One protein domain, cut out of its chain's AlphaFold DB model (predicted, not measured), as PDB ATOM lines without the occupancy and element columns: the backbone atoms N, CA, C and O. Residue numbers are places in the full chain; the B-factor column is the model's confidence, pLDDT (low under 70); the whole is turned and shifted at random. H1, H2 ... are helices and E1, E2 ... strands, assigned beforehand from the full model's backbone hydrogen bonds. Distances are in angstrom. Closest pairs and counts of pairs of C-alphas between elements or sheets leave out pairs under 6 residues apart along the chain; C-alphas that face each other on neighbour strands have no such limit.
ATOM      1  N   ASP A   4      53.584  10.987 -10.699       81.38
ATOM      2  CA  ASP A   4      52.625  11.408 -11.734       81.38
ATOM      3  C   ASP A   4      52.415  12.927 -11.757       81.38
ATOM      4  O   ASP A   4      52.373  13.548 -12.819       81.38
ATOM      5  N   THR A   5      52.351  13.554 -10.578       79.44
ATOM      6  CA  THR A   5      52.265  15.014 -10.456       79.44
ATOM      7  C   THR A   5      53.521  15.684 -10.998       79.44
ATOM      8  O   THR A   5      53.418  16.707 -11.666       79.44
ATOM      9  N   ARG A   6      54.707  15.103 -10.762       82.00
ATOM     10  CA  ARG A   6      55.973  15.585 -11.341       82.00
ATOM     11  C   ARG A   6      55.972  15.511 -12.858       82.00
ATOM     12  O   ARG A   6      56.353  16.487 -13.492       82.00
ATOM     13  N   PHE A   7      55.477  14.423 -13.430       84.81
ATOM     14  CA  PHE A   7      55.367  14.293 -14.878       84.81
ATOM     15  C   PHE A   7      54.418  15.342 -15.483       84.81
ATOM     16  O   PHE A   7      54.814  16.093 -16.374       84.81
ATOM     17  N   LYS A   8      53.200  15.480 -14.940       81.31
ATOM     18  CA  LYS A   8      52.210  16.466 -15.416       81.31
ATOM     19  C   LYS A   8      52.655  17.919 -15.220       81.31
ATOM     20  O   LYS A   8      52.359  18.766 -16.060       81.31
ATOM     21  N   PHE A   9      53.352  18.215 -14.123       80.38
ATOM     22  CA  PHE A   9      53.888  19.547 -13.850       80.38
ATOM     23  C   PHE A   9      55.045  19.901 -14.788       80.38
ATOM     24  O   PHE A   9      55.075  21.005 -15.321       80.38
ATOM     25  N   ASN A  10      55.945  18.957 -15.071       84.00
ATOM     26  CA  ASN A  10      57.019  19.181 -16.036       84.00
ATOM     27  C   ASN A  10      56.461  19.412 -17.447       84.00
ATOM     28  O   ASN A  10      56.891  20.347 -18.110       84.00
ATOM     29  N   GLN A  11      55.443  18.650 -17.871       84.00
ATOM     30  CA  GLN A  11      54.752  18.906 -19.143       84.00
ATOM     31  C   GLN A  11      54.128  20.306 -19.207       84.00
ATOM     32  O   GLN A  11      54.159  20.949 -20.252       84.00
ATOM     33  N   TYR A  12      53.563  20.783 -18.095       80.94
ATOM     34  CA  TYR A  12      53.018  22.137 -18.010       80.94
ATOM     35  C   TYR A  12      54.109  23.198 -18.202       80.94
ATOM     36  O   TYR A  12      53.919  24.126 -18.987       80.94
ATOM     37  N   LEU A  13      55.265  23.037 -17.547       81.19
ATOM     38  CA  LEU A  13      56.405  23.940 -17.720       81.19
ATOM     39  C   LEU A  13      56.945  23.905 -19.152       81.19
ATOM     40  O   LEU A  13      57.142  24.960 -19.742       81.19
ATOM     41  N   SER A  14      57.103  22.718 -19.745       83.75
ATOM     42  CA  SER A  14      57.521  22.573 -21.144       83.75
ATOM     43  C   SER A  14      56.588  23.301 -22.104       83.75
ATOM     44  O   SER A  14      57.064  23.996 -22.994       83.75
ATOM     45  N   ARG A  15      55.269  23.216 -21.891       81.00
ATOM     46  CA  ARG A  15      54.306  23.924 -22.740       81.00
ATOM     47  C   ARG A  15      54.398  25.441 -22.589       81.00
ATOM     48  O   ARG A  15      54.230  26.149 -23.573       81.00
ATOM     49  N   ILE A  16      54.643  25.951 -21.382       78.44
ATOM     50  CA  ILE A  16      54.868  27.390 -21.184       78.44
ATOM     51  C   ILE A  16      56.149  27.826 -21.895       78.44
ATOM     52  O   ILE A  16      56.133  28.855 -22.561       78.44
ATOM     53  N   ALA A  17      57.225  27.051 -21.774       80.81
ATOM     54  CA  ALA A  17      58.503  27.366 -22.401       80.81
ATOM     55  C   ALA A  17      58.366  27.428 -23.933       80.81
ATOM     56  O   ALA A  17      58.718  28.433 -24.542       80.81
ATOM     57  N   GLU A  18      57.716  26.421 -24.526       82.31
ATOM     58  CA  GLU A  18      57.410  26.353 -25.961       82.31
ATOM     59  C   GLU A  18      56.584  27.555 -26.437       82.31
ATOM     60  O   GLU A  18      56.905  28.163 -27.452       82.31
ATOM     61  N   LEU A  19      55.548  27.940 -25.683       75.94
ATOM     62  CA  LEU A  19      54.706  29.088 -26.031       75.94
ATOM     63  C   LEU A  19      55.458  30.420 -25.993       75.94
ATOM     64  O   LEU A  19      55.041  31.346 -26.673       75.94
ATOM     65  N   ASN A  20      56.514  30.525 -25.189       71.94
ATOM     66  CA  ASN A  20      57.324  31.734 -25.063       71.94
ATOM     67  C   ASN A  20      58.638  31.652 -25.862       71.94
ATOM     68  O   ASN A  20      59.446  32.567 -25.763       71.94
ATOM     69  N   GLY A  21      58.872  30.568 -26.613       77.00
ATOM     70  CA  GLY A  21      60.105  30.367 -27.380       77.00
ATOM     71  C   GLY A  21      61.377  30.235 -26.530       77.00
ATOM     72  O   GLY A  21      62.466  30.495 -27.032       77.00
ATOM     73  N   ILE A  22      61.260  29.852 -25.255       78.00
ATOM     74  CA  ILE A  22      62.386  29.748 -24.309       78.00
ATOM     75  C   ILE A  22      62.596  28.310 -23.832       78.00
ATOM     76  O   ILE A  22      61.703  27.465 -23.927       78.00
ATOM     77  N   GLU A  23      63.766  28.028 -23.264       76.56
ATOM     78  CA  GLU A  23      64.011  26.748 -22.607       76.56
ATOM     79  C   GLU A  23      63.339  26.659 -21.228       76.56
ATOM     80  O   GLU A  23      63.167  27.641 -20.505       76.56
ATOM     81  N   VAL A  24      63.001  25.433 -20.813       73.62
ATOM     82  CA  VAL A  24      62.396  25.148 -19.495       73.62
ATOM     83  C   VAL A  24      63.310  25.588 -18.345       73.62
ATOM     84  O   VAL A  24      62.834  25.956 -17.271       73.62
ATOM     85  N   SER A  25      64.623  25.551 -18.576       74.06
ATOM     86  CA  SER A  25      65.673  25.984 -17.655       74.06
ATOM     87  C   SER A  25      65.657  27.493 -17.394       74.06
ATOM     88  O   SER A  25      66.069  27.905 -16.311       74.06
ATOM     89  N   ASP A  26      65.144  28.295 -18.333       72.31
ATOM     90  CA  ASP A  26      65.119  29.759 -18.270       72.31
ATOM     91  C   ASP A  26      63.793  30.329 -17.746       72.31
ATOM     92  O   ASP A  26      63.701  31.526 -17.471       72.31
ATOM     93  N   LEU A  27      62.787  29.484 -17.484       69.75
ATOM     94  CA  LEU A  27      61.528  29.892 -16.837       69.75
ATOM     95  C   LEU A  27      61.718  30.468 -15.425       69.75
ATOM     96  O   LEU A  27      60.816  31.115 -14.895       69.75
ATOM     97  N   ASN A  28      62.860  30.202 -14.787       69.38
ATOM     98  CA  ASN A  28      63.209  30.744 -13.473       69.38
ATOM     99  C   ASN A  28      63.914  32.113 -13.543       69.38
ATOM    100  O   ASN A  28      64.159  32.718 -12.498       69.38
ATOM    101  N   LYS A  29      64.257  32.595 -14.744       71.19
ATOM    102  CA  LYS A  29      64.906  33.887 -14.983       71.19
ATOM    103  C   LYS A  29      63.890  34.890 -15.524       71.19
ATOM    104  O   LYS A  29      62.784  34.543 -15.925       71.19
ATOM    105  N   LYS A  30      64.275  36.168 -15.532       63.59
ATOM    106  CA  LYS A  30      63.515  37.204 -16.240       63.59
ATOM    107  C   LYS A  30      63.708  36.998 -17.743       63.59
ATOM    108  O   LYS A  30      64.849  36.969 -18.195       63.59
ATOM    109  N   PHE A  31      62.619  36.894 -18.494       66.94
ATOM    110  CA  PHE A  31      62.632  36.837 -19.954       66.94
ATOM    111  C   PHE A  31      61.592  37.803 -20.523       66.94
ATOM    112  O   PHE A  31      60.596  38.116 -19.868       66.94
ATOM    113  N   THR A  32      61.842  38.296 -21.733       66.81
ATOM    114  CA  THR A  32      60.891  39.142 -22.458       66.81
ATOM    115  C   THR A  32      59.892  38.244 -23.169       66.81
ATOM    116  O   THR A  32      60.281  37.380 -23.949       66.81
ATOM    117  N   VAL A  33      58.610  38.433 -22.881       66.50
ATOM    118  CA  VAL A  33      57.527  37.707 -23.550       66.50
ATOM    119  C   VAL A  33      57.266  38.360 -24.905       66.50
ATOM    120  O   VAL A  33      57.172  39.585 -24.986       66.50
ATOM    121  N   GLU A  34      57.115  37.561 -25.961       69.19
ATOM    122  CA  GLU A  34      56.729  38.098 -27.266       69.19
ATOM    123  C   GLU A  34      55.359  38.808 -27.206       69.19
ATOM    124  O   GLU A  34      54.432  38.343 -26.521       69.19
ATOM    125  N   PRO A  35      55.171  39.911 -27.957       66.69
ATOM    126  CA  PRO A  35      53.898  40.631 -27.996       66.69
ATOM    127  C   PRO A  35      52.701  39.743 -28.374       66.69
ATOM    128  O   PRO A  35      51.629  39.873 -27.785       66.69
ATOM    129  N   SER A  36      52.896  38.789 -29.288       71.06
ATOM    130  CA  SER A  36      51.881  37.836 -29.768       71.06
ATOM    131  C   SER A  36      51.316  36.940 -28.649       71.06
ATOM    132  O   SER A  36      50.104  36.711 -28.551       71.06
ATOM    133  N   VAL A  37      52.185  36.466 -27.753       71.38
ATOM    134  CA  VAL A  37      51.825  35.616 -26.608       71.38
ATOM    135  C   VAL A  37      51.065  36.430 -25.566       71.38
ATOM    136  O   VAL A  37      50.056  35.972 -25.022       71.38
ATOM    137  N   THR A  38      51.519  37.661 -25.332       71.75
ATOM    138  CA  THR A  38      50.882  38.612 -24.415       71.75
ATOM    139  C   THR A  38      49.477  38.979 -24.895       71.75
ATOM    140  O   THR A  38      48.533  38.916 -24.109       71.75
ATOM    141  N   GLN A  39      49.304  39.264 -26.188       75.06
ATOM    142  CA  GLN A  39      47.997  39.512 -26.808       75.06
ATOM    143  C   GLN A  39      47.057  38.316 -26.629       75.06
ATOM    144  O   GLN A  39      45.971  38.460 -26.077       75.06
ATOM    145  N   THR A  40      47.519  37.105 -26.957       80.88
ATOM    146  CA  THR A  40      46.717  35.879 -26.791       80.88
ATOM    147  C   THR A  40      46.305  35.645 -25.328       80.88
ATOM    148  O   THR A  40      45.233  35.098 -25.043       80.88
ATOM    149  N   LEU A  41      47.164  36.009 -24.370       79.38
ATOM    150  CA  LEU A  41      46.846  35.937 -22.945       79.38
ATOM    151  C   LEU A  41      45.767  36.959 -22.567       79.38
ATOM    152  O   LEU A  41      44.798  36.587 -21.899       79.38
ATOM    153  N   PHE A  42      45.910  38.211 -23.007       79.38
ATOM    154  CA  PHE A  42      44.925  39.263 -22.766       79.38
ATOM    155  C   PHE A  42      43.568  38.943 -23.393       79.38
ATOM    156  O   PHE A  42      42.559  39.089 -22.707       79.38
ATOM    157  N   ASP A  43      43.530  38.376 -24.600       83.81
ATOM    158  CA  ASP A  43      42.293  37.917 -25.239       83.81
ATOM    159  C   ASP A  43      41.570  36.880 -24.377       83.81
ATOM    160  O   ASP A  43      40.358  36.949 -24.164       83.81
ATOM    161  N   LYS A  44      42.308  35.920 -23.804       83.38
ATOM    162  CA  LYS A  44      41.721  34.912 -22.907       83.38
ATOM    163  C   LYS A  44      41.230  35.516 -21.596       83.38
ATOM    164  O   LYS A  44      40.193  35.084 -21.089       83.38
ATOM    165  N   ILE A  45      41.948  36.495 -21.043       83.81
ATOM    166  CA  ILE A  45      41.511  37.243 -19.857       83.81
ATOM    167  C   ILE A  45      40.213  37.989 -20.173       83.81
ATOM    168  O   ILE A  45      39.233  37.828 -19.440       83.81
ATOM    169  N   GLN A  46      40.163  38.711 -21.291       82.50
ATOM    170  CA  GLN A  46      38.988  39.457 -21.725       82.50
ATOM    171  C   GLN A  46      37.792  38.527 -21.957       82.50
ATOM    172  O   GLN A  46      36.694  38.778 -21.465       82.50
ATOM    173  N   GLN A  47      38.007  37.383 -22.610       83.69
ATOM    174  CA  GLN A  47      36.956  36.401 -22.869       83.69
ATOM    175  C   GLN A  47      36.422  35.712 -21.604       83.69
ATOM    176  O   GLN A  47      35.297  35.200 -21.621       83.69
ATOM    177  N   SER A  48      37.195  35.702 -20.513       84.00
ATOM    178  CA  SER A  48      36.827  35.029 -19.261       84.00
ATOM    179  C   SER A  48      35.770  35.769 -18.433       84.00
ATOM    180  O   SER A  48      35.126  35.151 -17.582       84.00
ATOM    181  N   SER A  49      35.568  37.067 -18.680       85.56
ATOM    182  CA  SER A  49      34.621  37.912 -17.949       85.56
ATOM    183  C   SER A  49      33.672  38.617 -18.910       85.56
ATOM    184  O   SER A  49      34.101  39.213 -19.893       85.56
ATOM    185  N   SER A  50      32.370  38.587 -18.620       86.31
ATOM    186  CA  SER A  50      31.365  39.298 -19.420       86.31
ATOM    187  C   SER A  50      31.603  40.805 -19.434       86.31
ATOM    188  O   SER A  50      31.452  41.428 -20.477       86.31
ATOM    189  N   PHE A  51      32.033  41.378 -18.308       83.81
ATOM    190  CA  PHE A  51      32.333  42.804 -18.214       83.81
ATOM    191  C   PHE A  51      33.555  43.193 -19.053       83.81
ATOM    192  O   PHE A  51      33.518  44.199 -19.750       83.81
ATOM    193  N   LEU A  52      34.617  42.375 -19.045       84.69
ATOM    194  CA  LEU A  52      35.826  42.691 -19.812       84.69
ATOM    195  C   LEU A  52      35.580  42.675 -21.329       84.69
ATOM    196  O   LEU A  52      36.226  43.420 -22.057       84.69
ATOM    197  N   LYS A  53      34.606  41.891 -21.807       85.50
ATOM    198  CA  LYS A  53      34.172  41.910 -23.215       85.50
ATOM    199  C   LYS A  53      33.493  43.215 -23.634       85.50
ATOM    200  O   LYS A  53      33.431  43.491 -24.824       85.50
ATOM    201  N   LEU A  54      32.952  43.977 -22.683       86.19
ATOM    202  CA  LEU A  54      32.253  45.238 -22.947       86.19
ATOM    203  C   LEU A  54      33.187  46.452 -22.907       86.19
ATOM    204  O   LEU A  54      32.755  47.555 -23.229       86.19
ATOM    205  N   ILE A  55      34.442  46.268 -22.495       83.12
ATOM    206  CA  ILE A  55      35.436  47.337 -22.419       83.12
ATOM    207  C   ILE A  55      36.596  47.065 -23.376       83.12
ATOM    208  O   ILE A  55      36.932  45.916 -23.667       83.12
ATOM    209  N   ASN A  56      37.247  48.136 -23.822       82.50
ATOM    210  CA  ASN A  56      38.414  48.046 -24.694       82.50
ATOM    211  C   ASN A  56      39.684  47.819 -23.863       82.50
ATOM    212  O   ASN A  56      40.006  48.614 -22.979       82.50
ATOM    213  N   MET A  57      40.424  46.754 -24.174       80.44
ATOM    214  CA  MET A  57      41.733  46.450 -23.592       80.44
ATOM    215  C   MET A  57      42.802  46.486 -24.686       80.44
ATOM    216  O   MET A  57      43.074  45.480 -25.331       80.44
ATOM    217  N   VAL A  58      43.385  47.662 -24.918       79.25
ATOM    218  CA  VAL A  58      44.393  47.861 -25.968       79.25
ATOM    219  C   VAL A  58      45.786  47.587 -25.408       79.25
ATOM    220  O   VAL A  58      46.179  48.172 -24.400       79.25
ATOM    221  N   THR A  59      46.544  46.711 -26.066       73.69
ATOM    222  CA  THR A  59      47.972  46.527 -25.786       73.69
ATOM    223  C   THR A  59      48.773  47.592 -26.530       73.69
ATOM    224  O   THR A  59      48.652  47.693 -27.750       73.69
ATOM    225  N   VAL A  60      49.601  48.353 -25.817       73.19
ATOM    226  CA  VAL A  60      50.501  49.367 -26.391       73.19
ATOM    227  C   VAL A  60      51.955  48.917 -26.267       73.19
ATOM    228  O   VAL A  60      52.304  48.214 -25.319       73.19
ATOM    229  N   GLY A  61      52.787  49.298 -27.239       69.12
ATOM    230  CA  GLY A  61      54.228  49.017 -27.213       69.12
ATOM    231  C   GLY A  61      55.020  50.003 -26.351       69.12
ATOM    232  O   GLY A  61      56.039  49.627 -25.778       69.12
ATOM    233  N   GLU A  62      54.531  51.238 -26.221       72.06
ATOM    234  CA  GLU A  62      55.214  52.327 -25.522       72.06
ATOM    235  C   GLU A  62      54.785  52.449 -24.053       72.06
ATOM    236  O   GLU A  62      53.604  52.330 -23.707       72.06
ATOM    237  N   LEU A  63      55.755  52.725 -23.174       67.56
ATOM    238  CA  LEU A  63      55.543  52.880 -21.727       67.56
ATOM    239  C   LEU A  63      54.798  54.182 -21.390       67.56
ATOM    240  O   LEU A  63      54.032  54.235 -20.422       67.56
ATOM    241  N   THR A  64      55.043  55.223 -22.184       67.00
ATOM    242  CA  THR A  64      54.495  56.569 -22.011       67.00
ATOM    243  C   THR A  64      54.162  57.173 -23.357       67.00
ATOM    244  O   THR A  64      55.059  57.351 -24.176       67.00
ATOM    245  N   GLU A  65      52.910  57.556 -23.557       62.03
ATOM    246  CA  GLU A  65      52.501  58.285 -24.755       62.03
ATOM    247  C   GLU A  65      51.298  59.182 -24.437       62.03
ATOM    248  O   GLU A  65      50.646  59.060 -23.388       62.03
ATOM    249  N   GLU A  66      51.013  60.126 -25.329       56.69
ATOM    250  CA  GLU A  66      49.737  60.830 -25.317       56.69
ATOM    251  C   GLU A  66      48.653  59.848 -25.753       56.69
ATOM    252  O   GLU A  66      48.826  59.082 -26.699       56.69
ATOM    253  N   LYS A  67      47.546  59.797 -25.005       55.38
ATOM    254  CA  LYS A  67      46.425  58.930 -25.349       55.38
ATOM    255  C   LYS A  67      45.929  59.342 -26.735       55.38
ATOM    256  O   LYS A  67      45.214  60.331 -26.852       55.38
ATOM    257  N   VAL A  68      46.264  58.562 -27.763       49.81
ATOM    258  CA  VAL A  68      45.706  58.709 -29.112       49.81
ATOM    259  C   VAL A  68      44.244  58.267 -29.060       49.81
ATOM    260  O   VAL A  68      43.875  57.141 -29.389       49.81
ATOM    261  N   GLY A  69      43.390  59.143 -28.538       49.31
ATOM    262  CA  GLY A  69      41.952  59.028 -28.670       49.31
ATOM    263  C   GLY A  69      41.580  59.497 -30.064       49.31
ATOM    264  O   GLY A  69      41.451  60.695 -30.287       49.31
ATOM    265  N   ILE A  70      41.390  58.570 -31.003       46.28
ATOM    266  CA  ILE A  70      40.605  58.857 -32.208       46.28
ATOM    267  C   ILE A  70      39.140  58.863 -31.759       46.28
ATOM    268  O   ILE A  70      38.410  57.903 -31.981       46.28
ATOM    269  N   ASP A  71      38.742  59.895 -31.019       44.06
ATOM    270  CA  ASP A  71      37.353  60.097 -30.627       44.06
ATOM    271  C   ASP A  71      36.825  61.299 -31.408       44.06
ATOM    272  O   ASP A  71      37.242  62.441 -31.201       44.06
ATOM    273  N   VAL A  72      35.968  61.028 -32.393       45.25
ATOM    274  CA  VAL A  72      35.409  62.040 -33.296       45.25
ATOM    275  C   VAL A  72      34.296  62.765 -32.542       45.25
ATOM    276  O   VAL A  72      33.122  62.426 -32.645       45.25
ATOM    277  N   ALA A  91      38.282  72.450 -39.495       58.69
ATOM    278  CA  ALA A  91      38.236  72.260 -38.052       58.69
ATOM    279  C   ALA A  91      39.258  71.180 -37.680       58.69
ATOM    280  O   ALA A  91      39.279  70.115 -38.296       58.69
ATOM    281  N   ASP A  92      40.116  71.471 -36.705       56.44
ATOM    282  CA  ASP A  92      41.024  70.479 -36.139       56.44
ATOM    283  C   ASP A  92      40.262  69.619 -35.120       56.44
ATOM    284  O   ASP A  92      39.807  70.111 -34.085       56.44
ATOM    285  N   PHE A  93      40.084  68.339 -35.448       50.06
ATOM    286  CA  PHE A  93      39.419  67.347 -34.595       50.06
ATOM    287  C   PHE A  93      40.377  66.714 -33.583       50.06
ATOM    288  O   PHE A  93      39.926  66.038 -32.662       50.06
ATOM    289  N   ALA A  94      41.686  66.942 -33.722       52.88
ATOM    290  CA  ALA A  94      42.711  66.401 -32.843       52.88
ATOM    291  C   ALA A  94      43.043  67.360 -31.695       52.88
ATOM    292  O   ALA A  94      44.175  67.379 -31.212       52.88
ATOM    293  N   LYS A  95      42.060  68.139 -31.215       46.75
ATOM    294  CA  LYS A  95      42.191  68.862 -29.948       46.75
ATOM    295  C   LYS A  95      42.168  67.833 -28.812       46.75
ATOM    296  O   LYS A  95      41.166  67.638 -28.133       46.75
ATOM    297  N   MET A  96      43.271  67.103 -28.685       52.03
ATOM    298  CA  MET A  96      43.525  66.201 -27.586       52.03
ATOM    299  C   MET A  96      43.697  67.086 -26.360       52.03
ATOM    300  O   MET A  96      44.695  67.795 -26.236       52.03
ATOM    301  N   ASP A  97      42.739  67.050 -25.439       53.50
ATOM    302  CA  ASP A  97      43.105  67.292 -24.050       53.50
ATOM    303  C   ASP A  97      44.233  66.295 -23.764       53.50
ATOM    304  O   ASP A  97      44.041  65.085 -23.917       53.50
ATOM    305  N   ALA A  98      45.443  66.808 -23.519       54.84
ATOM    306  CA  ALA A  98      46.683  66.036 -23.497       54.84
ATOM    307  C   ALA A  98      46.726  65.098 -22.280       54.84
ATOM    308  O   ALA A  98      47.473  65.294 -21.321       54.84
ATOM    309  N   TYR A  99      45.898  64.058 -22.303       61.97
ATOM    310  CA  TYR A  99      45.870  63.014 -21.302       61.97
ATOM    311  C   TYR A  99      46.993  62.036 -21.615       61.97
ATOM    312  O   TYR A  99      46.864  61.125 -22.434       61.97
ATOM    313  N   ARG A 100      48.127  62.244 -20.956       68.94
ATOM    314  CA  ARG A 100      49.264  61.325 -21.014       68.94
ATOM    315  C   ARG A 100      48.951  60.076 -20.209       68.94
ATOM    316  O   ARG A 100      48.448  60.163 -19.087       68.94
ATOM    317  N   TYR A 101      49.258  58.910 -20.763       75.06
ATOM    318  CA  TYR A 101      49.246  57.677 -19.991       75.06
ATOM    319  C   TYR A 101      50.670  57.306 -19.575       75.06
ATOM    320  O   TYR A 101      51.632  57.515 -20.310       75.06
ATOM    321  N   PHE A 102      50.791  56.736 -18.377       79.19
ATOM    322  CA  PHE A 102      52.018  56.111 -17.901       79.19
ATOM    323  C   PHE A 102      51.690  54.681 -17.478       79.19
ATOM    324  O   PHE A 102      50.902  54.458 -16.552       79.19
ATOM    325  N   CYS A 103      52.269  53.706 -18.173       81.81
ATOM    326  CA  CYS A 103      52.098  52.296 -17.858       81.81
ATOM    327  C   CYS A 103      53.044  51.904 -16.717       81.81
ATOM    328  O   CYS A 103      54.256  52.080 -16.798       81.81
ATOM    329  N   HIS A 104      52.496  51.342 -15.639       81.38
ATOM    330  CA  HIS A 104      53.288  50.803 -14.536       81.38
ATOM    331  C   HIS A 104      53.152  49.280 -14.461       81.38
ATOM    332  O   HIS A 104      52.054  48.758 -14.668       81.38
ATOM    333  N   PRO A 105      54.226  48.556 -14.098       80.44
ATOM    334  CA  PRO A 105      54.146  47.115 -13.917       80.44
ATOM    335  C   PRO A 105      53.300  46.764 -12.686       80.44
ATOM    336  O   PRO A 105      53.433  47.388 -11.625       80.44
ATOM    337  N   VAL A 106      52.471  45.731 -12.842       82.81
ATOM    338  CA  VAL A 106      51.702  45.072 -11.780       82.81
ATOM    339  C   VAL A 106      52.019  43.581 -11.845       82.81
ATOM    340  O   VAL A 106      51.828  42.950 -12.884       82.81
ATOM    341  N   ASN A 107      52.510  43.025 -10.739       82.69
ATOM    342  CA  ASN A 107      52.943  41.631 -10.668       82.69
ATOM    343  C   ASN A 107      51.864  40.768 -10.002       82.69
ATOM    344  O   ASN A 107      51.242  41.183  -9.024       82.69
ATOM    345  N   PHE A 108      51.664  39.554 -10.517       79.44
ATOM    346  CA  PHE A 108      50.695  38.590  -9.993       79.44
ATOM    347  C   PHE A 108      51.411  37.325  -9.520       79.44
ATOM    348  O   PHE A 108      51.513  36.344 -10.259       79.44
ATOM    349  N   ASP A 109      51.872  37.336  -8.272       79.50
ATOM    350  CA  ASP A 109      52.600  36.212  -7.687       79.50
ATOM    351  C   ASP A 109      51.658  35.263  -6.932       79.50
ATOM    352  O   ASP A 109      50.845  35.673  -6.100       79.50
ATOM    353  N   TYR A 110      51.770  33.962  -7.201       78.81
ATOM    354  CA  TYR A 110      51.021  32.923  -6.495       78.81
ATOM    355  C   TYR A 110      51.879  31.680  -6.263       78.81
ATOM    356  O   TYR A 110      52.760  31.345  -7.049       78.81
ATOM    357  N   HIS A 111      51.588  30.957  -5.180       79.88
ATOM    358  CA  HIS A 111      52.225  29.679  -4.876       79.88
ATOM    359  C   HIS A 111      51.169  28.594  -4.660       79.88
ATOM    360  O   HIS A 111      50.115  28.817  -4.058       79.88
ATOM    361  N   LEU A 112      51.460  27.383  -5.133       79.88
ATOM    362  CA  LEU A 112      50.619  26.211  -4.923       79.88
ATOM    363  C   LEU A 112      51.380  25.194  -4.075       79.88
ATOM    364  O   LEU A 112      52.453  24.728  -4.447       79.88
ATOM    365  N   LYS A 113      50.807  24.827  -2.924       86.06
ATOM    366  CA  LYS A 113      51.367  23.774  -2.065       86.06
ATOM    367  C   LYS A 113      51.314  22.419  -2.778       86.06
ATOM    368  O   LYS A 113      50.323  22.112  -3.444       86.06
ATOM    369  N   TYR A 114      52.310  21.563  -2.539       82.19
ATOM    370  CA  TYR A 114      52.387  20.236  -3.168       82.19
ATOM    371  C   TYR A 114      51.149  19.369  -2.943       82.19
ATOM    372  O   TYR A 114      50.706  18.710  -3.875       82.19
ATOM    373  N   ASN A 115      50.529  19.424  -1.762       84.81
ATOM    374  CA  ASN A 115      49.314  18.651  -1.485       84.81
ATOM    375  C   ASN A 115      48.150  19.039  -2.414       84.81
ATOM    376  O   ASN A 115      47.386  18.175  -2.837       84.81
ATOM    377  N   LYS A 116      48.028  20.329  -2.764       81.56
ATOM    378  CA  LYS A 116      47.004  20.805  -3.708       81.56
ATOM    379  C   LYS A 116      47.329  20.379  -5.137       81.56
ATOM    380  O   LYS A 116      46.435  19.932  -5.848       81.56
ATOM    381  N   LEU A 117      48.602  20.461  -5.530       81.25
ATOM    382  CA  LEU A 117      49.057  19.980  -6.838       81.25
ATOM    383  C   LEU A 117      48.806  18.476  -6.998       81.25
ATOM    384  O   LEU A 117      48.262  18.064  -8.016       81.25
ATOM    385  N   ASP A 118      49.116  17.671  -5.978       82.06
ATOM    386  CA  ASP A 118      48.896  16.219  -5.989       82.06
ATOM    387  C   ASP A 118      47.403  15.851  -6.048       82.06
ATOM    388  O   ASP A 118      47.034  14.854  -6.669       82.06
ATOM    389  N   LEU A 119      46.528  16.654  -5.435       84.62
ATOM    390  CA  LEU A 119      45.081  16.472  -5.547       84.62
ATOM    391  C   LEU A 119      44.593  16.753  -6.973       84.62
ATOM    392  O   LEU A 119      43.840  15.963  -7.540       84.62
ATOM    393  N   TRP A 120      45.026  17.869  -7.555       80.44
ATOM    394  CA  TRP A 120      44.591  18.290  -8.886       80.44
ATOM    395  C   TRP A 120      45.192  17.435 -10.001       80.44
ATOM    396  O   TRP A 120      44.549  17.241 -11.032       80.44
ATOM    397  N   ALA A 121      46.376  16.861  -9.789       80.44
ATOM    398  CA  ALA A 121      47.023  15.961 -10.738       80.44
ATOM    399  C   ALA A 121      46.227  14.675 -11.006       80.44
ATOM    400  O   ALA A 121      46.521  13.977 -11.975       80.44
ATOM    401  N   ARG A 122      45.203  14.359 -10.202       81.88
ATOM    402  CA  ARG A 122      44.279  13.245 -10.468       81.88
ATOM    403  C   ARG A 122      43.406  13.486 -11.698       81.88
ATOM    404  O   ARG A 122      43.024  12.529 -12.361       81.88
ATOM    405  N   PHE A 123      43.117  14.743 -12.028       80.19
ATOM    406  CA  PHE A 123      42.297  15.076 -13.185       80.19
ATOM    407  C   PHE A 123      43.117  15.032 -14.486       80.19
ATOM    408  O   PHE A 123      44.321  15.322 -14.503       80.19
ATOM    409  N   GLN A 124      42.477  14.633 -15.589       76.81
ATOM    410  CA  GLN A 124      43.107  14.612 -16.917       76.81
ATOM    411  C   GLN A 124      43.323  16.033 -17.463       76.81
ATOM    412  O   GLN A 124      44.325  16.299 -18.114       76.81
ATOM    413  N   ASP A 125      42.451  16.975 -17.101       81.62
ATOM    414  CA  ASP A 125      42.449  18.383 -17.520       81.62
ATOM    415  C   ASP A 125      43.214  19.319 -16.558       81.62
ATOM    416  O   ASP A 125      42.974  20.527 -16.523       81.62
ATOM    417  N   PHE A 126      44.167  18.775 -15.791       76.38
ATOM    418  CA  PHE A 126      44.962  19.484 -14.777       76.38
ATOM    419  C   PHE A 126      45.492  20.851 -15.243       76.38
ATOM    420  O   PHE A 126      45.279  21.863 -14.573       76.38
ATOM    421  N   GLN A 127      46.146  20.894 -16.408       75.75
ATOM    422  CA  GLN A 127      46.767  22.117 -16.929       75.75
ATOM    423  C   GLN A 127      45.724  23.184 -17.285       75.75
ATOM    424  O   GLN A 127      45.875  24.356 -16.941       75.75
ATOM    425  N   ILE A 128      44.639  22.771 -17.947       82.81
ATOM    426  CA  ILE A 128      43.566  23.667 -18.386       82.81
ATOM    427  C   ILE A 128      42.825  24.235 -17.175       82.81
ATOM    428  O   ILE A 128      42.549  25.433 -17.142       82.81
ATOM    429  N   ARG A 129      42.555  23.411 -16.154       82.75
ATOM    430  CA  ARG A 129      41.909  23.862 -14.912       82.75
ATOM    431  C   ARG A 129      42.727  24.919 -14.187       82.75
ATOM    432  O   ARG A 129      42.173  25.957 -13.834       82.75
ATOM    433  N   ILE A 130      44.022  24.671 -13.982       83.12
ATOM    434  CA  ILE A 130      44.910  25.628 -13.310       83.12
ATOM    435  C   ILE A 130      44.955  26.938 -14.094       83.12
ATOM    436  O   ILE A 130      44.687  27.998 -13.530       83.12
ATOM    437  N   ARG A 131      45.203  26.855 -15.403       82.88
ATOM    438  CA  ARG A 131      45.251  28.021 -16.289       82.88
ATOM    439  C   ARG A 131      43.960  28.839 -16.219       82.88
ATOM    440  O   ARG A 131      44.013  30.041 -15.992       82.88
ATOM    441  N   ASN A 132      42.802  28.201 -16.388       85.00
ATOM    442  CA  ASN A 132      41.516  28.899 -16.402       85.00
ATOM    443  C   ASN A 132      41.194  29.534 -15.037       85.00
ATOM    444  O   ASN A 132      40.620  30.620 -14.992       85.00
ATOM    445  N   ALA A 133      41.584  28.893 -13.931       85.62
ATOM    446  CA  ALA A 133      41.422  29.459 -12.595       85.62
ATOM    447  C   ALA A 133      42.282  30.720 -12.390       85.62
ATOM    448  O   ALA A 133      41.788  31.709 -11.848       85.62
ATOM    449  N   ILE A 134      43.536  30.703 -12.857       85.81
ATOM    450  CA  ILE A 134      44.444  31.858 -12.782       85.81
ATOM    451  C   ILE A 134      43.916  33.012 -13.638       85.81
ATOM    452  O   ILE A 134      43.770  34.118 -13.128       85.81
ATOM    453  N   ILE A 135      43.550  32.741 -14.896       86.81
ATOM    454  CA  ILE A 135      43.002  33.744 -15.824       86.81
ATOM    455  C   ILE A 135      41.755  34.405 -15.229       86.81
ATOM    456  O   ILE A 135      41.644  35.629 -15.209       86.81
ATOM    457  N   LYS A 136      40.834  33.608 -14.669       87.62
ATOM    458  CA  LYS A 136      39.626  34.137 -14.024       87.62
ATOM    459  C   LYS A 136      39.960  35.021 -12.821       87.62
ATOM    460  O   LYS A 136      39.302  36.038 -12.615       87.62
ATOM    461  N   ARG A 137      40.963  34.653 -12.014       89.06
ATOM    462  CA  ARG A 137      41.383  35.477 -10.872       89.06
ATOM    463  C   ARG A 137      42.001  36.795 -11.334       89.06
ATOM    464  O   ARG A 137      41.597  37.828 -10.817       89.06
ATOM    465  N   GLN A 138      42.883  36.761 -12.332       87.62
ATOM    466  CA  GLN A 138      43.475  37.964 -12.924       87.62
ATOM    467  C   GLN A 138      42.399  38.904 -13.477       87.62
ATOM    468  O   GLN A 138      42.416  40.090 -13.171       87.62
ATOM    469  N   ALA A 139      41.412  38.376 -14.207       87.25
ATOM    470  CA  ALA A 139      40.290  39.166 -14.709       87.25
ATOM    471  C   ALA A 139      39.522  39.882 -13.583       87.25
ATOM    472  O   ALA A 139      39.211  41.066 -13.694       87.25
ATOM    473  N   LEU A 140      39.240  39.183 -12.479       89.81
ATOM    474  CA  LEU A 140      38.568  39.775 -11.319       89.81
ATOM    475  C   LEU A 140      39.441  40.814 -10.604       89.81
ATOM    476  O   LEU A 140      38.917  41.828 -10.143       89.81
ATOM    477  N   ASP A 141      40.752  40.584 -10.517       89.12
ATOM    478  CA  ASP A 141      41.693  41.542  -9.933       89.12
ATOM    479  C   ASP A 141      41.756  42.831 -10.764       89.12
ATOM    480  O   ASP A 141      41.633  43.913 -10.194       89.12
ATOM    481  N   TYR A 142      41.820  42.738 -12.100       87.56
ATOM    482  CA  TYR A 142      41.757  43.909 -12.986       87.56
ATOM    483  C   TYR A 142      40.488  44.736 -12.775       87.56
ATOM    484  O   TYR A 142      40.566  45.955 -12.658       87.56
ATOM    485  N   ILE A 143      39.326  44.083 -12.679       88.88
ATOM    486  CA  ILE A 143      38.052  44.771 -12.424       88.88
ATOM    487  C   ILE A 143      38.079  45.451 -11.052       88.88
ATOM    488  O   ILE A 143      37.712  46.618 -10.927       88.88
ATOM    489  N   THR A 144      38.542  44.737 -10.024       90.06
ATOM    490  CA  THR A 144      38.577  45.256  -8.651       90.06
ATOM    491  C   THR A 144      39.457  46.504  -8.562       90.06
ATOM    492  O   THR A 144      39.014  47.515  -8.017       90.06
ATOM    493  N   ILE A 145      40.655  46.457  -9.153       90.25
ATOM    494  CA  ILE A 145      41.594  47.583  -9.206       90.25
ATOM    495  C   ILE A 145      41.026  48.723 -10.062       90.25
ATOM    496  O   ILE A 145      41.076  49.878  -9.652       90.25
ATOM    497  N   GLY A 146      40.439  48.418 -11.224       88.94
ATOM    498  CA  GLY A 146      39.887  49.424 -12.135       88.94
ATOM    499  C   GLY A 146      38.807  50.298 -11.494       88.94
ATOM    500  O   GLY A 146      38.779  51.505 -11.727       88.94
ATOM    501  N   PHE A 147      37.959  49.720 -10.638       89.69
ATOM    502  CA  PHE A 147      36.911  50.467  -9.935       89.69
ATOM    503  C   PHE A 147      37.360  51.075  -8.600       89.69
ATOM    504  O   PHE A 147      36.950  52.190  -8.285       89.69
ATOM    505  N   ASN A 148      38.182  50.373  -7.813       89.75
ATOM    506  CA  ASN A 148      38.503  50.785  -6.439       89.75
ATOM    507  C   ASN A 148      39.875  51.449  -6.282       89.75
ATOM    508  O   ASN A 148      40.154  51.999  -5.223       89.75
ATOM    509  N   GLY A 149      40.737  51.387  -7.294       90.56
ATOM    510  CA  GLY A 149      42.095  51.915  -7.239       90.56
ATOM    511  C   GLY A 149      42.137  53.418  -6.956       90.56
ATOM    512  O   GLY A 149      41.599  54.209  -7.733       90.56
ATOM    513  N   VAL A 150      42.790  53.817  -5.863       88.94
ATOM    514  CA  VAL A 150      42.947  55.217  -5.435       88.94
ATOM    515  C   VAL A 150      44.365  55.706  -5.712       88.94
ATOM    516  O   VAL A 150      44.567  56.799  -6.230       88.94
ATOM    517  N   SER A 151      45.373  54.908  -5.386       88.12
ATOM    518  CA  SER A 151      46.767  55.299  -5.569       88.12
ATOM    519  C   SER A 151      47.628  54.092  -5.899       88.12
ATOM    520  O   SER A 151      47.191  52.946  -5.828       88.12
ATOM    521  N   ARG A 152      48.869  54.359  -6.304       86.56
ATOM    522  CA  ARG A 152      49.883  53.327  -6.493       86.56
ATOM    523  C   ARG A 152      50.910  53.433  -5.374       86.56
ATOM    524  O   ARG A 152      51.676  54.393  -5.337       86.56
ATOM    525  N   ALA A 153      50.954  52.436  -4.499       87.12
ATOM    526  CA  ALA A 153      52.031  52.265  -3.533       87.12
ATOM    527  C   ALA A 153      53.198  51.481  -4.159       87.12
ATOM    528  O   ALA A 153      53.002  50.638  -5.032       87.12
ATOM    529  N   ALA A 154      54.430  51.732  -3.701       85.00
ATOM    530  CA  ALA A 154      55.587  50.920  -4.100       85.00
ATOM    531  C   ALA A 154      55.468  49.471  -3.588       85.00
ATOM    532  O   ALA A 154      55.850  48.534  -4.287       85.00
ATOM    533  N   THR A 155      54.885  49.309  -2.397       86.50
ATOM    534  CA  THR A 155      54.576  48.021  -1.771       86.50
ATOM    535  C   THR A 155      53.114  48.038  -1.343       86.50
ATOM    536  O   THR A 155      52.755  48.786  -0.435       86.50
ATOM    537  N   SER A 156      52.273  47.235  -1.998       83.00
ATOM    538  CA  SER A 156      50.849  47.128  -1.666       83.00
ATOM    539  C   SER A 156      50.629  46.300  -0.397       83.00
ATOM    540  O   SER A 156      51.221  45.226  -0.251       83.00
ATOM    541  N   ASP A 157      49.727  46.741   0.475       84.75
ATOM    542  CA  ASP A 157      49.336  46.048   1.699       84.75
ATOM    543  C   ASP A 157      47.875  45.596   1.620       84.75
ATOM    544  O   ASP A 157      46.928  46.351   1.852       84.75
ATOM    545  N   ARG A 158      47.691  44.303   1.351       82.50
ATOM    546  CA  ARG A 158      46.367  43.692   1.199       82.50
ATOM    547  C   ARG A 158      45.574  43.609   2.506       82.50
ATOM    548  O   ARG A 158      44.365  43.407   2.453       82.50
ATOM    549  N   SER A 159      46.229  43.734   3.664       87.56
ATOM    550  CA  SER A 159      45.547  43.746   4.964       87.56
ATOM    551  C   SER A 159      44.875  45.091   5.234       87.56
ATOM    552  O   SER A 159      43.759  45.128   5.746       87.56
ATOM    553  N   LYS A 160      45.525  46.185   4.821       87.50
ATOM    554  CA  LYS A 160      44.990  47.548   4.923       87.50
ATOM    555  C   LYS A 160      44.047  47.882   3.771       87.50
ATOM    556  O   LYS A 160      43.050  48.558   3.989       87.50
ATOM    557  N   ASN A 161      44.333  47.362   2.577       88.38
ATOM    558  CA  ASN A 161      43.594  47.639   1.346       88.38
ATOM    559  C   ASN A 161      42.997  46.342   0.761       88.38
ATOM    560  O   ASN A 161      43.468  45.841  -0.266       88.38
ATOM    561  N   PRO A 162      41.941  45.769   1.376       87.81
ATOM    562  CA  PRO A 162      41.361  44.495   0.935       87.81
ATOM    563  C   PRO A 162      40.791  44.551  -0.493       87.81
ATOM    564  O   PRO A 162      40.735  43.529  -1.178       87.81
ATOM    565  N   LEU A 163      40.412  45.748  -0.954       88.00
ATOM    566  CA  LEU A 163      39.892  46.021  -2.296       88.00
ATOM    567  C   LEU A 163      40.979  46.432  -3.306       88.00
ATOM    568  O   LEU A 163      40.647  46.975  -4.353       88.00
ATOM    569  N   LEU A 164      42.263  46.185  -3.012       86.94
ATOM    570  CA  LEU A 164      43.386  46.482  -3.919       86.94
ATOM    571  C   LEU A 164      43.470  47.968  -4.323       86.94
ATOM    572  O   LEU A 164      43.833  48.310  -5.447       86.94
ATOM    573  N   GLN A 165      43.118  48.852  -3.390       88.69
ATOM    574  CA  GLN A 165      43.014  50.301  -3.602       88.69
ATOM    575  C   GLN A 165      44.376  50.982  -3.817       88.69
ATOM    576  O   GLN A 165      44.426  52.100  -4.321       88.69
ATOM    577  N   ASP A 166      45.464  50.316  -3.436       87.75
ATOM    578  CA  ASP A 166      46.845  50.803  -3.454       87.75
ATOM    579  C   ASP A 166      47.701  50.203  -4.584       87.75
ATOM    580  O   ASP A 166      48.913  50.423  -4.634       87.75
ATOM    581  N   VAL A 167      47.090  49.431  -5.489       86.81
ATOM    582  CA  VAL A 167      47.805  48.760  -6.586       86.81
ATOM    583  C   VAL A 167      47.995  49.687  -7.786       86.81
ATOM    584  O   VAL A 167      49.084  49.758  -8.357       86.81
ATOM    585  N   ALA A 168      46.941  50.395  -8.190       87.94
ATOM    586  CA  ALA A 168      46.967  51.342  -9.298       87.94
ATOM    587  C   ALA A 168      45.838  52.371  -9.159       87.94
ATOM    588  O   ALA A 168      44.895  52.179  -8.397       87.94
ATOM    589  N   VAL A 169      45.919  53.452  -9.936       89.44
ATOM    590  CA  VAL A 169      44.859  54.466 -10.015       89.44
ATOM    591  C   VAL A 169      43.748  53.969 -10.947       89.44
ATOM    592  O   VAL A 169      43.990  53.729 -12.132       89.44
ATOM    593  N   GLY A 170      42.539  53.806 -10.409       88.69
ATOM    594  CA  GLY A 170      41.355  53.335 -11.128       88.69
ATOM    595  C   GLY A 170      40.609  54.441 -11.881       88.69
ATOM    596  O   GLY A 170      40.924  55.628 -11.766       88.69
ATOM    597  N   TRP A 171      39.577  54.064 -12.644       87.88
ATOM    598  CA  TRP A 171      38.787  54.991 -13.465       87.88
ATOM    599  C   TRP A 171      38.107  56.082 -12.636       87.88
ATOM    600  O   TRP A 171      38.166  57.254 -13.001       87.88
ATOM    601  N   LEU A 172      37.500  55.713 -11.504       88.19
ATOM    602  CA  LEU A 172      36.795  56.669 -10.644       88.19
ATOM    603  C   LEU A 172      37.747  57.705 -10.043       88.19
ATOM    604  O   LEU A 172      37.395  58.876  -9.936       88.19
ATOM    605  N   GLN A 173      38.962  57.290  -9.675       88.25
ATOM    606  CA  GLN A 173      39.944  58.217  -9.128       88.25
ATOM    607  C   GLN A 173      40.540  59.132 -10.201       88.25
ATOM    608  O   GLN A 173      40.776  60.299  -9.910       88.25
ATOM    609  N   LYS A 174      40.716  58.652 -11.442       85.69
ATOM    610  CA  LYS A 174      41.110  59.521 -12.563       85.69
ATOM    611  C   LYS A 174      40.132  60.673 -12.752       85.69
ATOM    612  O   LYS A 174      40.560  61.814 -12.782       85.69
ATOM    613  N   TYR A 175      38.824  60.403 -12.763       84.19
ATOM    614  CA  TYR A 175      37.820  61.471 -12.854       84.19
ATOM    615  C   TYR A 175      37.901  62.472 -11.695       84.19
ATOM    616  O   TYR A 175      37.794  63.670 -11.925       84.19
ATOM    617  N   ARG A 176      38.144  62.007 -10.463       85.56
ATOM    618  CA  ARG A 176      38.305  62.900  -9.299       85.56
ATOM    619  C   ARG A 176      39.516  63.825  -9.411       85.56
ATOM    620  O   ARG A 176      39.453  64.934  -8.894       85.56
ATOM    621  N   ASN A 177      40.599  63.362 -10.031       85.69
ATOM    622  CA  ASN A 177      41.841  64.125 -10.144       85.69
ATOM    623  C   ASN A 177      41.851  65.030 -11.384       85.69
ATOM    624  O   ASN A 177      42.255  66.184 -11.293       85.69
ATOM    625  N   ASP A 178      41.412  64.496 -12.523       82.44
ATOM    626  CA  ASP A 178      41.603  65.113 -13.836       82.44
ATOM    627  C   ASP A 178      40.398  65.957 -14.283       82.44
ATOM    628  O   ASP A 178      40.552  66.824 -15.138       82.44
ATOM    629  N   ALA A 179      39.201  65.696 -13.745       82.44
ATOM    630  CA  ALA A 179      37.965  66.410 -14.084       82.44
ATOM    631  C   ALA A 179      37.041  66.546 -12.852       82.44
ATOM    632  O   ALA A 179      35.927  65.999 -12.845       82.44
ATOM    633  N   PRO A 180      37.490  67.236 -11.785       80.88
ATOM    634  CA  PRO A 180      36.735  67.355 -10.541       80.88
ATOM    635  C   PRO A 180      35.375  68.033 -10.739       80.88
ATOM    636  O   PRO A 180      34.434  67.692 -10.026       80.88
ATOM    637  N   GLU A 181      35.217  68.910 -11.739       80.06
ATOM    638  CA  GLU A 181      33.922  69.528 -12.055       80.06
ATOM    639  C   GLU A 181      32.844  68.517 -12.482       80.06
ATOM    640  O   GLU A 181      31.652  68.807 -12.403       80.06
ATOM    641  N   ARG A 182      33.241  67.309 -12.906       77.75
ATOM    642  CA  ARG A 182      32.321  66.223 -13.279       77.75
ATOM    643  C   ARG A 182      31.996  65.289 -12.112       77.75
ATOM    644  O   ARG A 182      31.275  64.309 -12.305       77.75
ATOM    645  N   VAL A 183      32.526  65.555 -10.916       80.06
ATOM    646  CA  VAL A 183      32.329  64.726  -9.725       80.06
ATOM    647  C   VAL A 183      31.574  65.510  -8.661       80.06
ATOM    648  O   VAL A 183      32.105  66.415  -8.026       80.06
ATOM    649  N   MET A 184      30.338  65.097  -8.398       77.69
ATOM    650  CA  MET A 184      29.557  65.637  -7.290       77.69
ATOM    651  C   MET A 184      29.852  64.830  -6.019       77.69
ATOM    652  O   MET A 184      29.532  63.645  -5.939       77.69
ATOM    653  N   SER A 185      30.496  65.459  -5.035       75.56
ATOM    654  CA  SER A 185      30.825  64.846  -3.737       75.56
ATOM    655  C   SER A 185      29.867  65.248  -2.616       75.56
ATOM    656  O   SER A 185      29.788  64.568  -1.595       75.56
ATOM    657  N   SER A 186      29.134  66.343  -2.801       72.75
ATOM    658  CA  SER A 186      28.212  66.900  -1.819       72.75
ATOM    659  C   SER A 186      27.083  67.663  -2.511       72.75
ATOM    660  O   SER A 186      27.202  68.028  -3.680       72.75
ATOM    661  N   ILE A 187      25.977  67.865  -1.797       68.38
ATOM    662  CA  ILE A 187      24.880  68.731  -2.241       68.38
ATOM    663  C   ILE A 187      25.202  70.137  -1.748       68.38
ATOM    664  O   ILE A 187      25.281  70.346  -0.538       68.38
ATOM    665  N   THR A 188      25.381  71.081  -2.665       65.94
ATOM    666  CA  THR A 188      25.584  72.505  -2.367       65.94
ATOM    667  C   THR A 188      24.352  73.317  -2.748       65.94
ATOM    668  O   THR A 188      23.726  73.027  -3.768       65.94
ATOM    669  N   ASP A 189      24.009  74.322  -1.939       63.78
ATOM    670  CA  ASP A 189      22.955  75.293  -2.263       63.78
ATOM    671  C   ASP A 189      23.385  76.234  -3.404       63.78
ATOM    672  O   ASP A 189      24.558  76.244  -3.793       63.78
ATOM    673  N   ALA A 190      22.469  77.071  -3.902       66.19
ATOM    674  CA  ALA A 190      22.756  78.101  -4.911       66.19
ATOM    675  C   ALA A 190      23.894  79.061  -4.494       66.19
ATOM    676  O   ALA A 190      24.609  79.573  -5.353       66.19
ATOM    677  N   ASP A 191      24.110  79.222  -3.184       65.50
ATOM    678  CA  ASP A 191      25.175  80.040  -2.591       65.50
ATOM    679  C   ASP A 191      26.475  79.257  -2.294       65.50
ATOM    680  O   ASP A 191      27.382  79.761  -1.633       65.50
ATOM    681  N   GLY A 192      26.587  77.999  -2.741       62.69
ATOM    682  CA  GLY A 192      27.797  77.175  -2.590       62.69
ATOM    683  C   GLY A 192      28.001  76.565  -1.198       62.69
ATOM    684  O   GLY A 192      29.036  75.950  -0.936       62.69
ATOM    685  N   THR A 193      27.022  76.693  -0.299       69.69
ATOM    686  CA  THR A 193      27.091  76.115   1.052       69.69
ATOM    687  C   THR A 193      26.729  74.630   1.012       69.69
ATOM    688  O   THR A 193      25.717  74.258   0.423       69.69
ATOM    689  N   VAL A 194      27.542  73.766   1.629       69.88
ATOM    690  CA  VAL A 194      27.314  72.311   1.645       69.88
ATOM    691  C   VAL A 194      26.109  71.966   2.531       69.88
ATOM    692  O   VAL A 194      26.182  72.048   3.754       69.88
ATOM    693  N   ILE A 195      25.007  71.549   1.904       66.56
ATOM    694  CA  ILE A 195      23.752  71.122   2.542       66.56
ATOM    695  C   ILE A 195      23.865  69.676   3.051       66.56
ATOM    696  O   ILE A 195      23.303  69.326   4.088       66.56
ATOM    697  N   SER A 196      24.584  68.806   2.333       66.31
ATOM    698  CA  SER A 196      24.780  67.408   2.740       66.31
ATOM    699  C   SER A 196      26.042  66.800   2.135       66.31
ATOM    700  O   SER A 196      26.249  66.848   0.922       66.31
ATOM    701  N   ASN A 197      26.831  66.125   2.976       65.75
ATOM    702  CA  ASN A 197      27.981  65.307   2.566       65.75
ATOM    703  C   ASN A 197      27.575  63.956   1.950       65.75
ATOM    704  O   ASN A 197      28.430  63.173   1.547       65.75
TER     705      ASN A 197
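AT A GLANCE: This is residues 4 to 72 and 91 to 197 of the 202 residues of the protein "Major capsid protein" of Citrobacter freundii (UniProt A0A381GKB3). A loose, elongated, mostly helical shape is built along one long helix, H4: H2 crosses it, H1 meets its beginning at a steep tilt, and H5 carries on from its end in roughly the same direction. A small two-strand ribbon, E1 with E2, lies away from H4, and beyond H5 the last residues reach the far end, where residues 187 to 188 pair with E3. The printed part has 176 residues with five named helices and three named strands, in the order H1 H2 E1 E2 H3 H4 H5 E3; 77 residues are in named elements, under half. The sheet, E1 - E2, is antiparallel. The radius of gyration of the C-alphas is 21.5 A, and the spans are 74 by 43 by 31 A.

IN THESE COORDINATES: Look first at the sheet: E1 is residues 64 to 66 and E2 residues 100 to 102. Then find C-alpha 126 at (44.962, 19.484, -14.777); from there H4 runs 33.0 A to C-alpha 148 at (38.503, 50.785, -6.439). H1, residues 4 to 19, is 22.8 A long, and H2, residues 35 to 48, is 20.0 A. H3 is residues 114 to 120 and H5 residues 171 to 178. E3, residues 194 to 196, ends at C-alpha 196, (24.780, 67.408, 2.740), and pairs with no named strand.

HOW THE PARTS SIT: In the sheet, E1 and E2 are antiparallel at 162 degrees; look for N 101 and O 65, 3.0 A apart, within hydrogen-bond range. Both strands are apart from H4, the hub. With residues 44 to 48 alone H2 touches H4, about perpendicular at 80 degrees; the closest C-alphas, of Ile 45 and Ile 135, are 5.5 A apart. H1 and H4 only just touch, with 3 pairs of C-alphas within 8 A, the closest those of Tyr 12 and Gln 127 at 6.3 A. Residues 146 to 148 of H4 touch H5, the same way at a shallow tilt of 33 degrees, only just short of steep; the closest C-alphas, of Gly 146 and Trp 171, are 5.8 A apart. H3 is close to H1 but not clearly touching, its nearest C-alphas being Thr 5 and Asp 118 at 5.7 A. E3 is apart from H5. In H1, H2, H3, H4 and H5 every O i to N i+4 pair is within hydrogen-bond range.

THE WHOLE: The two C-alphas farthest apart, of Asp 4 and Asp 191, are 74.5 A apart. Residues 73 to 90 are not printed, and C-alphas 72 and 91 stand 11.6 A apart across the cut. Of the links printed whole, H3 to H4 is tight and the others are long. Mean pLDDT of the printed part is 77.6; 40 residues are under 70, among them residues 63 to 72, 91 to 100 and 187 to 197.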